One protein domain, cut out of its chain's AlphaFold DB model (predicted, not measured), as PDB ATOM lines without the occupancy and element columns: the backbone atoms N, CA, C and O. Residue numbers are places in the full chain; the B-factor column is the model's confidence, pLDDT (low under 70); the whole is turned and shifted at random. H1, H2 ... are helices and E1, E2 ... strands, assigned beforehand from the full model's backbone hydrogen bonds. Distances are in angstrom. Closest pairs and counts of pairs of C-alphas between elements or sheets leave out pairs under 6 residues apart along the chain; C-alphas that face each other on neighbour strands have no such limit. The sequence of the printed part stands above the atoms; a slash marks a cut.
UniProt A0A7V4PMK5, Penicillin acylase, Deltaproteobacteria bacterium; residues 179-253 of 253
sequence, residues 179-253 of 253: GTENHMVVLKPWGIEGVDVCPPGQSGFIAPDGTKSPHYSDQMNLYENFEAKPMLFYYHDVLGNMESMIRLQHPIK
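What this domain is: This is residues 179 to 253 of the 253 residues of the protein "Penicillin acylase" of Deltaproteobacteria bacterium (UniProt A0A7V4PMK5). With little regular structure, the printed part is a two-stranded hairpin, E1 and E2, then a looped link, residues 198 to 219, that runs out and folds back to short H1; beyond short H2, residues 242 to 253 stick out as a tail. The 75 printed residues include, in order, E1, E2, H1 and H2; the sheet E1 - E2 is antiparallel. The class is mixed, with 25 residues in named elements. The whole is loose, radius of gyration of the C-alphas 16.0 A, spanning 42 by 39 by 22 A.

How they stand to each other: E1, residues 182 to 188, and E2, residues 191 to 197, form a hairpin, antiparallel at 170 degrees; N 186 and O 193, 2.8 A apart, are within hydrogen-bond range. Residues 195 to 196 of E2 pair antiparallel with residues 229 to 230. The closest C-alphas of E2 and H1, residues 220 to 224, are those of Val 197 and Tyr 223, 6.2 A apart. H2, residues 235 to 240, is apart from E1, E2 and H1. In H1 and H2 every O i to N i+4 pair is within hydrogen-bond range.

Where its parts are: E1 begins at C-alpha 182 (-8.156, 45.037, 102.667) and measures 19.9 A, E2 20.9 A. H2 ends at C-alpha 240 (8.705, 61.883, 102.718).

The domain as a whole: The C-alphas farthest apart, Asn 225 and Lys 253, are 50.6 A apart. The printed part has no cut. The link E2 to H1 is long. Residue 253 is under pLDDT 70.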
ATOM      1  N   GLY A 179     -11.264  39.758 102.992       97.50
ATOM      2  CA  GLY A 179     -10.697  39.996 101.661       97.50
ATOM      3  C   GLY A 179      -9.228  39.580 101.588       97.50
ATOM      4  O   GLY A 179      -8.511  39.727 102.570       97.50
ATOM      5  N   THR A 180      -8.784  39.075 100.430       97.69
ATOM      6  CA  THR A 180      -7.370  38.726 100.174       97.69
ATOM      7  C   THR A 180      -6.434  39.915 100.400       97.69
ATOM      8  O   THR A 180      -5.316  39.744 100.875       97.69
ATOM      9  N   GLU A 181      -6.927  41.112 100.092       97.81
ATOM     10  CA  GLU A 181      -6.429  42.397 100.568       97.81
ATOM     11  C   GLU A 181      -7.557  43.105 101.324       97.81
ATOM     12  O   GLU A 181      -8.743  42.795 101.135       97.81
ATOM     13  N   ASN A 182      -7.199  44.057 102.178       98.62
ATOM     14  CA  ASN A 182      -8.156  45.037 102.667       98.62
ATOM     15  C   ASN A 182      -7.572  46.436 102.572       98.62
ATOM     16  O   ASN A 182      -6.437  46.658 102.990       98.62
ATOM     17  N   HIS A 183      -8.404  47.383 102.153       98.19
ATOM     18  CA  HIS A 183      -8.112  48.803 102.204       98.19
ATOM     19  C   HIS A 183      -9.287  49.592 102.784       98.19
ATOM     20  O   HIS A 183     -10.447  49.177 102.730       98.19
ATOM     21  N   MET A 184      -8.976  50.755 103.342       98.44
ATOM     22  CA  MET A 184      -9.943  51.723 103.838       98.44
ATOM     23  C   MET A 184      -9.541  53.105 103.341       98.44
ATOM     24  O   MET A 184      -8.386  53.498 103.479       98.44
ATOM     25  N   VAL A 185     -10.503  53.844 102.789       98.06
ATOM     26  CA  VAL A 185     -10.321  55.227 102.338       98.06
ATOM     27  C   VAL A 185     -11.257  56.131 103.129       98.06
ATOM     28  O   VAL A 185     -12.464  55.900 103.179       98.06
ATOM     29  N   VAL A 186     -10.699  57.176 103.731       97.94
ATOM     30  CA  VAL A 186     -11.426  58.185 104.500       97.94
ATOM     31  C   VAL A 186     -11.381  59.504 103.737       97.94
ATOM     32  O   VAL A 186     -10.321  60.107 103.565       97.94
ATOM     33  N   LEU A 187     -12.550  59.963 103.287       97.31
ATOM     34  CA  LEU A 187     -12.710  61.260 102.633       97.31
ATOM     35  C   LEU A 187     -12.920  62.343 103.696       97.31
ATOM     36  O   LEU A 187     -13.882  62.289 104.463       97.31
ATOM     37  N   LYS A 188     -12.030  63.333 103.734       93.94
ATOM     38  CA  LYS A 188     -12.087  64.477 104.649       93.94
ATOM     39  C   LYS A 188     -12.315  65.768 103.855       93.94
ATOM     40  O   LYS A 188     -11.923  65.843 102.691       93.94
ATOM     41  N   PRO A 189     -12.878  66.831 104.461       96.38
ATOM     42  CA  PRO A 189     -13.053  68.116 103.775       96.38
ATOM     43  C   PRO A 189     -11.754  68.714 103.211       96.38
ATOM     44  O   PRO A 189     -11.793  69.506 102.278       96.38
ATOM     45  N   TRP A 190     -10.607  68.342 103.785       92.25
ATOM     46  CA  TRP A 190      -9.280  68.844 103.423       92.25
ATOM     47  C   TRP A 190      -8.400  67.820 102.697       92.25
ATOM     48  O   TRP A 190      -7.244  68.124 102.416       92.25
ATOM     49  N   GLY A 191      -8.901  66.619 102.397       94.25
ATOM     50  CA  GLY A 191      -8.102  65.626 101.685       94.25
ATOM     51  C   GLY A 191      -8.585  64.190 101.818       94.25
ATOM     52  O   GLY A 191      -9.695  63.921 102.271       94.25
ATOM     53  N   ILE A 192      -7.733  63.263 101.394       96.38
ATOM     54  CA  ILE A 192      -8.002  61.826 101.397       96.38
ATOM     55  C   ILE A 192      -6.917  61.132 102.212       96.38
ATOM     56  O   ILE A 192      -5.735  61.410 102.033       96.38
ATOM     57  N   GLU A 193      -7.329  60.213 103.077       96.25
ATOM     58  CA  GLU A 193      -6.435  59.290 103.773       96.25
ATOM     59  C   GLU A 193      -6.796  57.860 103.396       96.25
ATOM     60  O   GLU A 193      -7.974  57.531 103.237       96.25
ATOM     61  N   GLY A 194      -5.787  57.010 103.250       97.56
ATOM     62  CA  GLY A 194      -5.978  55.617 102.893       97.56
ATOM     63  C   GLY A 194      -5.022  54.710 103.645       97.56
ATOM     64  O   GLY A 194      -3.889  55.095 103.927       97.56
ATOM     65  N   VAL A 195      -5.475  53.498 103.941       98.62
ATOM     66  CA  VAL A 195      -4.633  52.399 104.414       98.62
ATOM     67  C   VAL A 195      -4.963  51.129 103.643       98.62
ATOM     68  O   VAL A 195      -6.112  50.951 103.245       98.62
ATOM     69  N   ASP A 196      -3.980  50.258 103.446       98.62
ATOM     70  CA  ASP A 196      -4.140  48.939 102.835       98.62
ATOM     71  C   ASP A 196      -3.239  47.888 103.489       98.62
ATOM     72  O   ASP A 196      -2.319  48.189 104.252       98.62
ATOM     73  N   VAL A 197      -3.507  46.626 103.177       98.69
ATOM     74  CA  VAL A 197      -2.613  45.508 103.460       98.69
ATOM     75  C   VAL A 197      -2.719  44.487 102.330       98.69
ATOM     76  O   VAL A 197      -3.799  43.984 102.020       98.69
ATOM     77  N   CYS A 198      -1.579  44.198 101.707       97.75
ATOM     78  CA  CYS A 198      -1.430  43.335 100.539       97.75
ATOM     79  C   CYS A 198      -0.409  42.225 100.855       97.75
ATOM     80  O   CYS A 198       0.750  42.315 100.439       97.75
ATOM     81  N   PRO A 199      -0.791  41.194 101.632       97.94
ATOM     82  CA  PRO A 199       0.107  40.086 101.949       97.94
ATOM     83  C   PRO A 199       0.407  39.220 100.703       97.94
ATOM     84  O   PRO A 199      -0.442  39.107  99.816       97.94
ATOM     85  N   PRO A 200       1.561  38.529 100.642       98.38
ATOM     86  CA  PRO A 200       2.620  38.521 101.654       98.38
ATOM     87  C   PRO A 200       3.429  39.820 101.735       98.38
ATOM     88  O   PRO A 200       3.883  40.187 102.816       98.38
ATOM     89  N   GLY A 201       3.585  40.516 100.615       98.25
ATOM     90  CA  GLY A 201       4.370  41.735 100.473       98.25
ATOM     91  C   GLY A 201       4.267  42.279  99.047       98.25
ATOM     92  O   GLY A 201       3.612  41.689  98.186       98.25
ATOM     93  N   GLN A 202       4.918  43.410  98.784       98.50
ATOM     94  CA  GLN A 202       4.796  44.113  97.501       98.50
ATOM     95  C   GLN A 202       5.526  43.415  96.334       98.50
ATOM     96  O   GLN A 202       5.215  43.680  95.171       98.50
ATOM     97  N   SER A 203       6.513  42.556  96.607       98.44
ATOM     98  CA  SER A 203       7.423  42.018  95.589       98.44
ATOM     99  C   SER A 203       7.576  40.502  95.670       98.44
ATOM    100  O   SER A 203       8.176  39.985  96.598       98.44
ATOM    101  N   GLY A 204       7.166  39.772  94.633       98.12
ATOM    102  CA  GLY A 204       7.452  38.333  94.516       98.12
ATOM    103  C   GLY A 204       8.872  37.998  94.035       98.12
ATOM    104  O   GLY A 204       9.122  36.867  93.630       98.12
ATOM    105  N   PHE A 205       9.797  38.965  93.979       98.50
ATOM    106  CA  PHE A 205      11.112  38.750  93.370       98.50
ATOM    107  C   PHE A 205      12.047  37.920  94.257       98.50
ATOM    108  O   PHE A 205      12.270  38.238  95.431       98.50
ATOM    109  N   ILE A 206      12.672  36.918  93.636       98.50
ATOM    110  CA  ILE A 206      13.798  36.156  94.170       98.50
ATOM    111  C   ILE A 206      14.924  36.201  93.133       98.50
ATOM    112  O   ILE A 206      14.725  35.833  91.973       98.50
ATOM    113  N   ALA A 207      16.102  36.669  93.539       98.31
ATOM    114  CA  ALA A 207      17.287  36.711  92.696       98.31
ATOM    115  C   ALA A 207      17.781  35.292  92.337       98.31
ATOM    116  O   ALA A 207      17.452  34.327  93.031       98.31
ATOM    117  N   PRO A 208      18.610  35.129  91.284       98.06
ATOM    118  CA  PRO A 208      19.142  33.818  90.893       98.06
ATOM    119  C   PRO A 208      19.927  33.085  91.990       98.06
ATOM    120  O   PRO A 208      20.005  31.860  91.964       98.06
ATOM    121  N   ASP A 209      20.494  33.820  92.949       97.88
ATOM    122  CA  ASP A 209      21.201  33.274  94.111       97.88
ATOM    123  C   ASP A 209      20.269  32.883  95.277       97.88
ATOM    124  O   ASP A 209      20.734  32.389  96.301       97.88
ATOM    125  N   GLY A 210      18.956  33.076  95.123       97.50
ATOM    126  CA  GLY A 210      17.944  32.803  96.143       97.50
ATOM    127  C   GLY A 210      17.614  33.991  97.049       97.50
ATOM    128  O   GLY A 210      16.734  33.864  97.903       97.50
ATOM    129  N   THR A 211      18.263  35.146  96.876       98.44
ATOM    130  CA  THR A 211      17.994  36.335  97.695       98.44
ATOM    131  C   THR A 211      16.600  36.888  97.404       98.44
ATOM    132  O   THR A 211      16.296  37.297  96.284       98.44
ATOM    133  N   LYS A 212      15.739  36.918  98.424       98.38
ATOM    134  CA  LYS A 212      14.387  37.488  98.349       98.38
ATOM    135  C   LYS A 212      14.431  39.013  98.419       98.38
ATOM    136  O   LYS A 212      15.283  39.586  99.098       98.38
ATOM    137  N   SER A 213      13.491  39.672  97.745       98.44
ATOM    138  CA  SER A 213      13.259  41.109  97.922       98.44
ATOM    139  C   SER A 213      13.004  41.457  99.402       98.44
ATOM    140  O   SER A 213      12.350  40.671 100.092       98.44
ATOM    141  N   PRO A 214      13.426  42.641  99.891       98.31
ATOM    142  CA  PRO A 214      13.033  43.122 101.219       98.31
ATOM    143  C   PRO A 214      11.510  43.169 101.420       98.31
ATOM    144  O   PRO A 214      11.035  42.916 102.521       98.31
ATOM    145  N   HIS A 215      10.749  43.388 100.341       98.62
ATOM    146  CA  HIS A 215       9.282  43.436 100.350       98.62
ATOM    147  C   HIS A 215       8.623  42.113  99.932       98.62
ATOM    148  O   HIS A 215       7.538  42.111  99.347       98.62
ATOM    149  N   TYR A 216       9.303  40.980 100.145       98.69
ATOM    150  CA  TYR A 216       8.791  39.663  99.753       98.69
ATOM    151  C   TYR A 216       7.660  39.159 100.649       98.69
ATOM    152  O   TYR A 216       6.726  38.518 100.175       98.69
ATOM    153  N   SER A 217       7.737  39.444 101.948       98.50
ATOM    154  CA  SER A 217       6.762  38.970 102.936       98.50
ATOM    155  C   SER A 217       6.589  39.932 104.118       98.50
ATOM    156  O   SER A 217       6.254  39.508 105.224       98.50
ATOM    157  N   ASP A 218       6.879  41.218 103.919       98.50
ATOM    158  CA  ASP A 218       6.900  42.256 104.957       98.50
ATOM    159  C   ASP A 218       5.507  42.684 105.452       98.50
ATOM    160  O   ASP A 218       5.398  43.399 106.445       98.50
ATOM    161  N   GLN A 219       4.433  42.203 104.821       98.69
ATOM    162  CA  GLN A 219       3.045  42.510 105.187       98.69
ATOM    163  C   GLN A 219       2.306  41.328 105.834       98.69
ATOM    164  O   GLN A 219       1.132  41.456 106.180       98.69
ATOM    165  N   MET A 220       2.974  40.187 106.044       98.25
ATOM    166  CA  MET A 220       2.364  39.004 106.669       98.25
ATOM    167  C   MET A 220       1.874  39.287 108.094       98.25
ATOM    168  O   MET A 220       0.715  39.021 108.406       98.25
ATOM    169  N   ASN A 221       2.726  39.892 108.929       98.00
ATOM    170  CA  ASN A 221       2.370  40.230 110.311       98.00
ATOM    171  C   ASN A 221       1.280  41.308 110.373       98.00
ATOM    172  O   ASN A 221       0.398  41.225 111.223       98.00
ATOM    173  N   LEU A 222       1.308  42.286 109.456       98.44
ATOM    174  CA  LEU A 222       0.259  43.304 109.380       98.44
ATOM    175  C   LEU A 222      -1.101  42.641 109.134       98.44
ATOM    176  O   LEU A 222      -2.075  42.901 109.835       98.44
ATOM    177  N   TYR A 223      -1.150  41.721 108.169       98.31
ATOM    178  CA  TYR A 223      -2.380  41.030 107.809       98.31
ATOM    179  C   TYR A 223      -2.890  40.107 108.925       98.31
ATOM    180  O   TYR A 223      -4.093  40.106 109.197       98.31
ATOM    181  N   GLU A 224      -1.994  39.366 109.595       96.88
ATOM    182  CA  GLU A 224      -2.322  38.525 110.759       96.88
ATOM    183  C   GLU A 224      -2.959  39.336 111.894       96.88
ATOM    184  O   GLU A 224      -3.972  38.924 112.456       96.88
ATOM    185  N   ASN A 225      -2.398  40.508 112.194       96.94
ATOM    186  CA  ASN A 225      -2.784  41.322 113.346       96.94
ATOM    187  C   ASN A 225      -3.902  42.335 113.053       96.94
ATOM    188  O   ASN A 225      -4.199  43.174 113.899       96.94
ATOM    189  N   PHE A 226      -4.542  42.262 111.879       97.19
ATOM    190  CA  PHE A 226      -5.543  43.248 111.436       97.19
ATOM    191  C   PHE A 226      -5.001  44.688 111.371       97.19
ATOM    192  O   PHE A 226      -5.755  45.654 111.499       97.19
ATOM    193  N   GLU A 227      -3.704  44.831 111.124       98.44
ATOM    194  CA  GLU A 227      -3.028  46.104 110.905       98.44
ATOM    195  C   GLU A 227      -2.974  46.435 109.403       98.44
ATOM    196  O   GLU A 227      -3.257  45.603 108.535       98.44
ATOM    197  N   ALA A 228      -2.626  47.682 109.088       98.25
ATOM    198  CA  ALA A 228      -2.526  48.176 107.721       98.25
ATOM    199  C   ALA A 228      -1.413  49.223 107.602       98.25
ATOM    200  O   ALA A 228      -1.053  49.875 108.586       98.25
ATOM    201  N   LYS A 229      -0.888  49.399 106.388       98.44
ATOM    202  CA  LYS A 229       0.083  50.445 106.052       98.44
ATOM    203  C   LYS A 229      -0.611  51.627 105.359       98.44
ATOM    204  O   LYS A 229      -1.659  51.435 104.744       98.44
ATOM    205  N   PRO A 230      -0.054  52.849 105.418       97.88
ATOM    206  CA  PRO A 230      -0.598  53.989 104.685       97.88
ATOM    207  C   PRO A 230      -0.561  53.805 103.160       97.88
ATOM    208  O   PRO A 230       0.450  53.380 102.598       97.88
ATOM    209  N   MET A 231      -1.630  54.226 102.482       97.50
ATOM    210  CA  MET A 231      -1.654  54.465 101.037       97.50
ATOM    211  C   MET A 231      -1.323  55.935 100.769       97.50
ATOM    212  O   MET A 231      -2.161  56.819 100.954       97.50
ATOM    213  N   LEU A 232      -0.090  56.205 100.342       96.50
ATOM    214  CA  LEU A 232       0.390  57.568 100.115       96.50
ATOM    215  C   LEU A 232      -0.131  58.111  98.781       96.50
ATOM    216  O   LEU A 232       0.108  57.522  97.728       96.50
ATOM    217  N   PHE A 233      -0.829  59.247  98.830       93.50
ATOM    218  CA  PHE A 233      -1.438  59.868  97.650       93.50
ATOM    219  C   PHE A 233      -0.752  61.177  97.250       93.50
ATOM    220  O   PHE A 233      -0.442  61.386  96.076       93.50
ATOM    221  N   TYR A 234      -0.498  62.076  98.205       95.56
ATOM    222  CA  TYR A 234       0.084  63.372  97.883       95.56
ATOM    223  C   TYR A 234       1.586  63.265  97.631       95.56
ATOM    224  O   TYR A 234       2.308  62.527  98.295       95.56
ATOM    225  N   TYR A 235       2.078  64.064  96.682       96.12
ATOM    226  CA  TYR A 235       3.483  64.036  96.272       96.12
ATOM    227  C   TYR A 235       4.459  64.240  97.440       96.12
ATOM    228  O   TYR A 235       5.486  63.572  97.504       96.12
ATOM    229  N   HIS A 236       4.135  65.135  98.378       95.88
ATOM    230  CA  HIS A 236       4.980  65.382  99.545       95.88
ATOM    231  C   HIS A 236       5.038  64.177 100.494       95.88
ATOM    232  O   HIS A 236       6.110  63.894 101.023       95.88
ATOM    233  N   ASP A 237       3.939  63.433 100.649       95.88
ATOM    234  CA  ASP A 237       3.906  62.211 101.455       95.88
ATOM    235  C   ASP A 237       4.744  61.108 100.810       95.88
ATOM    236  O   ASP A 237       5.543  60.457 101.484       95.88
ATOM    237  N   VAL A 238       4.615  60.936  99.490       97.31
ATOM    238  CA  VAL A 238       5.421  59.975  98.723       97.31
ATOM    239  C   VAL A 238       6.907  60.310  98.838       97.31
ATOM    240  O   VAL A 238       7.710  59.422  99.100       97.31
ATOM    241  N   LEU A 239       7.284  61.584  98.685       97.25
ATOM    242  CA  LEU A 239       8.669  62.021  98.867       97.25
ATOM    243  C   LEU A 239       9.175  61.781 100.295       97.25
ATOM    244  O   LEU A 239      10.315  61.358 100.465       97.25
ATOM    245  N   GLY A 240       8.344  62.043 101.307       97.44
ATOM    246  CA  GLY A 240       8.705  61.883 102.718       97.44
ATOM    247  C   GLY A 240       8.916  60.431 103.159       97.44
ATOM    248  O   GLY A 240       9.603  60.202 104.150       97.44
ATOM    249  N   ASN A 241       8.371  59.464 102.419       97.25
ATOM    250  CA  ASN A 241       8.447  58.030 102.724       97.25
ATOM    251  C   ASN A 241       9.159  57.230 101.616       97.25
ATOM    252  O   ASN A 241       8.995  56.018 101.503       97.25
ATOM    253  N   MET A 242       9.912  57.902 100.745       97.00
ATOM    254  CA  MET A 242      10.561  57.265  99.603       97.00
ATOM    255  C   MET A 242      11.759  56.414 100.030       97.00
ATOM    256  O   MET A 242      12.728  56.933 100.579       97.00
ATOM    257  N   GLU A 243      11.746  55.129  99.677       97.69
ATOM    258  CA  GLU A 243      12.889  54.230  99.894       97.69
ATOM    259  C   GLU A 243      13.862  54.195  98.703       97.69
ATOM    260  O   GLU A 243      15.069  54.033  98.876       97.69
ATOM    261  N   SER A 244      13.363  54.361  97.472       96.94
ATOM    262  CA  SER A 244      14.192  54.401  96.260       96.94
ATOM    263  C   SER A 244      13.537  55.202  95.127       96.94
ATOM    264  O   SER A 244      12.327  55.423  95.118       96.94
ATOM    265  N   MET A 245      14.343  55.644  94.154       96.12
ATOM    266  CA  MET A 245      13.885  56.365  92.963       96.12
ATOM    267  C   MET A 245      14.645  55.892  91.726       96.12
ATOM    268  O   MET A 245      15.873  55.813  91.734       96.12
ATOM    269  N   ILE A 246      13.920  55.668  90.632       95.88
ATOM    270  CA  ILE A 246      14.503  55.444  89.307       95.88
ATOM    271  C   ILE A 246      13.942  56.500  88.356       95.88
ATOM    272  O   ILE A 246      12.730  56.674  88.247       95.88
ATOM    273  N   ARG A 247      14.827  57.202  87.640       95.06
ATOM    274  CA  ARG A 247      14.447  58.114  86.556       95.06
ATOM    275  C   ARG A 247      14.791  57.472  85.218       95.06
ATOM    276  O   ARG A 247      15.962  57.282  84.907       95.06
ATOM    277  N   LEU A 248      13.768  57.175  84.423       94.62
ATOM    278  CA  LEU A 248      13.930  56.640  83.074       94.62
ATOM    279  C   LEU A 248      14.000  57.792  82.066       94.62
ATOM    280  O   LEU A 248      13.168  58.697  82.098       94.62
ATOM    281  N   GLN A 249      14.982  57.759  81.166       92.44
ATOM    282  CA  GLN A 249      15.039  58.648  80.006       92.44
ATOM    283  C   GLN A 249      14.701  57.830  78.765       92.44
ATOM    284  O   GLN A 249      15.447  56.928  78.393       92.44
ATOM    285  N   HIS A 250      13.568  58.136  78.136       85.88
ATOM    286  CA  HIS A 250      13.200  57.555  76.851       85.88
ATOM    287  C   HIS A 250      13.377  58.624  75.767       85.88
ATOM    288  O   HIS A 250      12.812  59.711  75.912       85.88
ATOM    289  N   PRO A 251      14.143  58.367  74.691       82.31
ATOM    290  CA  PRO A 251      14.269  59.326  73.602       82.31
ATOM    291  C   PRO A 251      12.894  59.563  72.962       82.31
ATOM    292  O   PRO A 251      12.167  58.614  72.660       82.31
ATOM    293  N   ILE A 252      12.522  60.830  72.783       75.56
ATOM    294  CA  ILE A 252      11.364  61.204  71.966       75.56
ATOM    295  C   ILE A 252      11.784  60.953  70.513       75.56
ATOM    296  O   ILE A 252      12.814  61.474  70.087       75.56
ATOM    297  N   LYS A 253      11.052  60.082  69.809       61.88
ATOM    298  CA  LYS A 253      11.253  59.844  68.373       61.88
ATOM    299  C   LYS A 253      10.773  61.034  67.557       61.88
ATOM    300  O   LYS A 253       9.723  61.598  67.938       61.88
TER     301      LYS A 253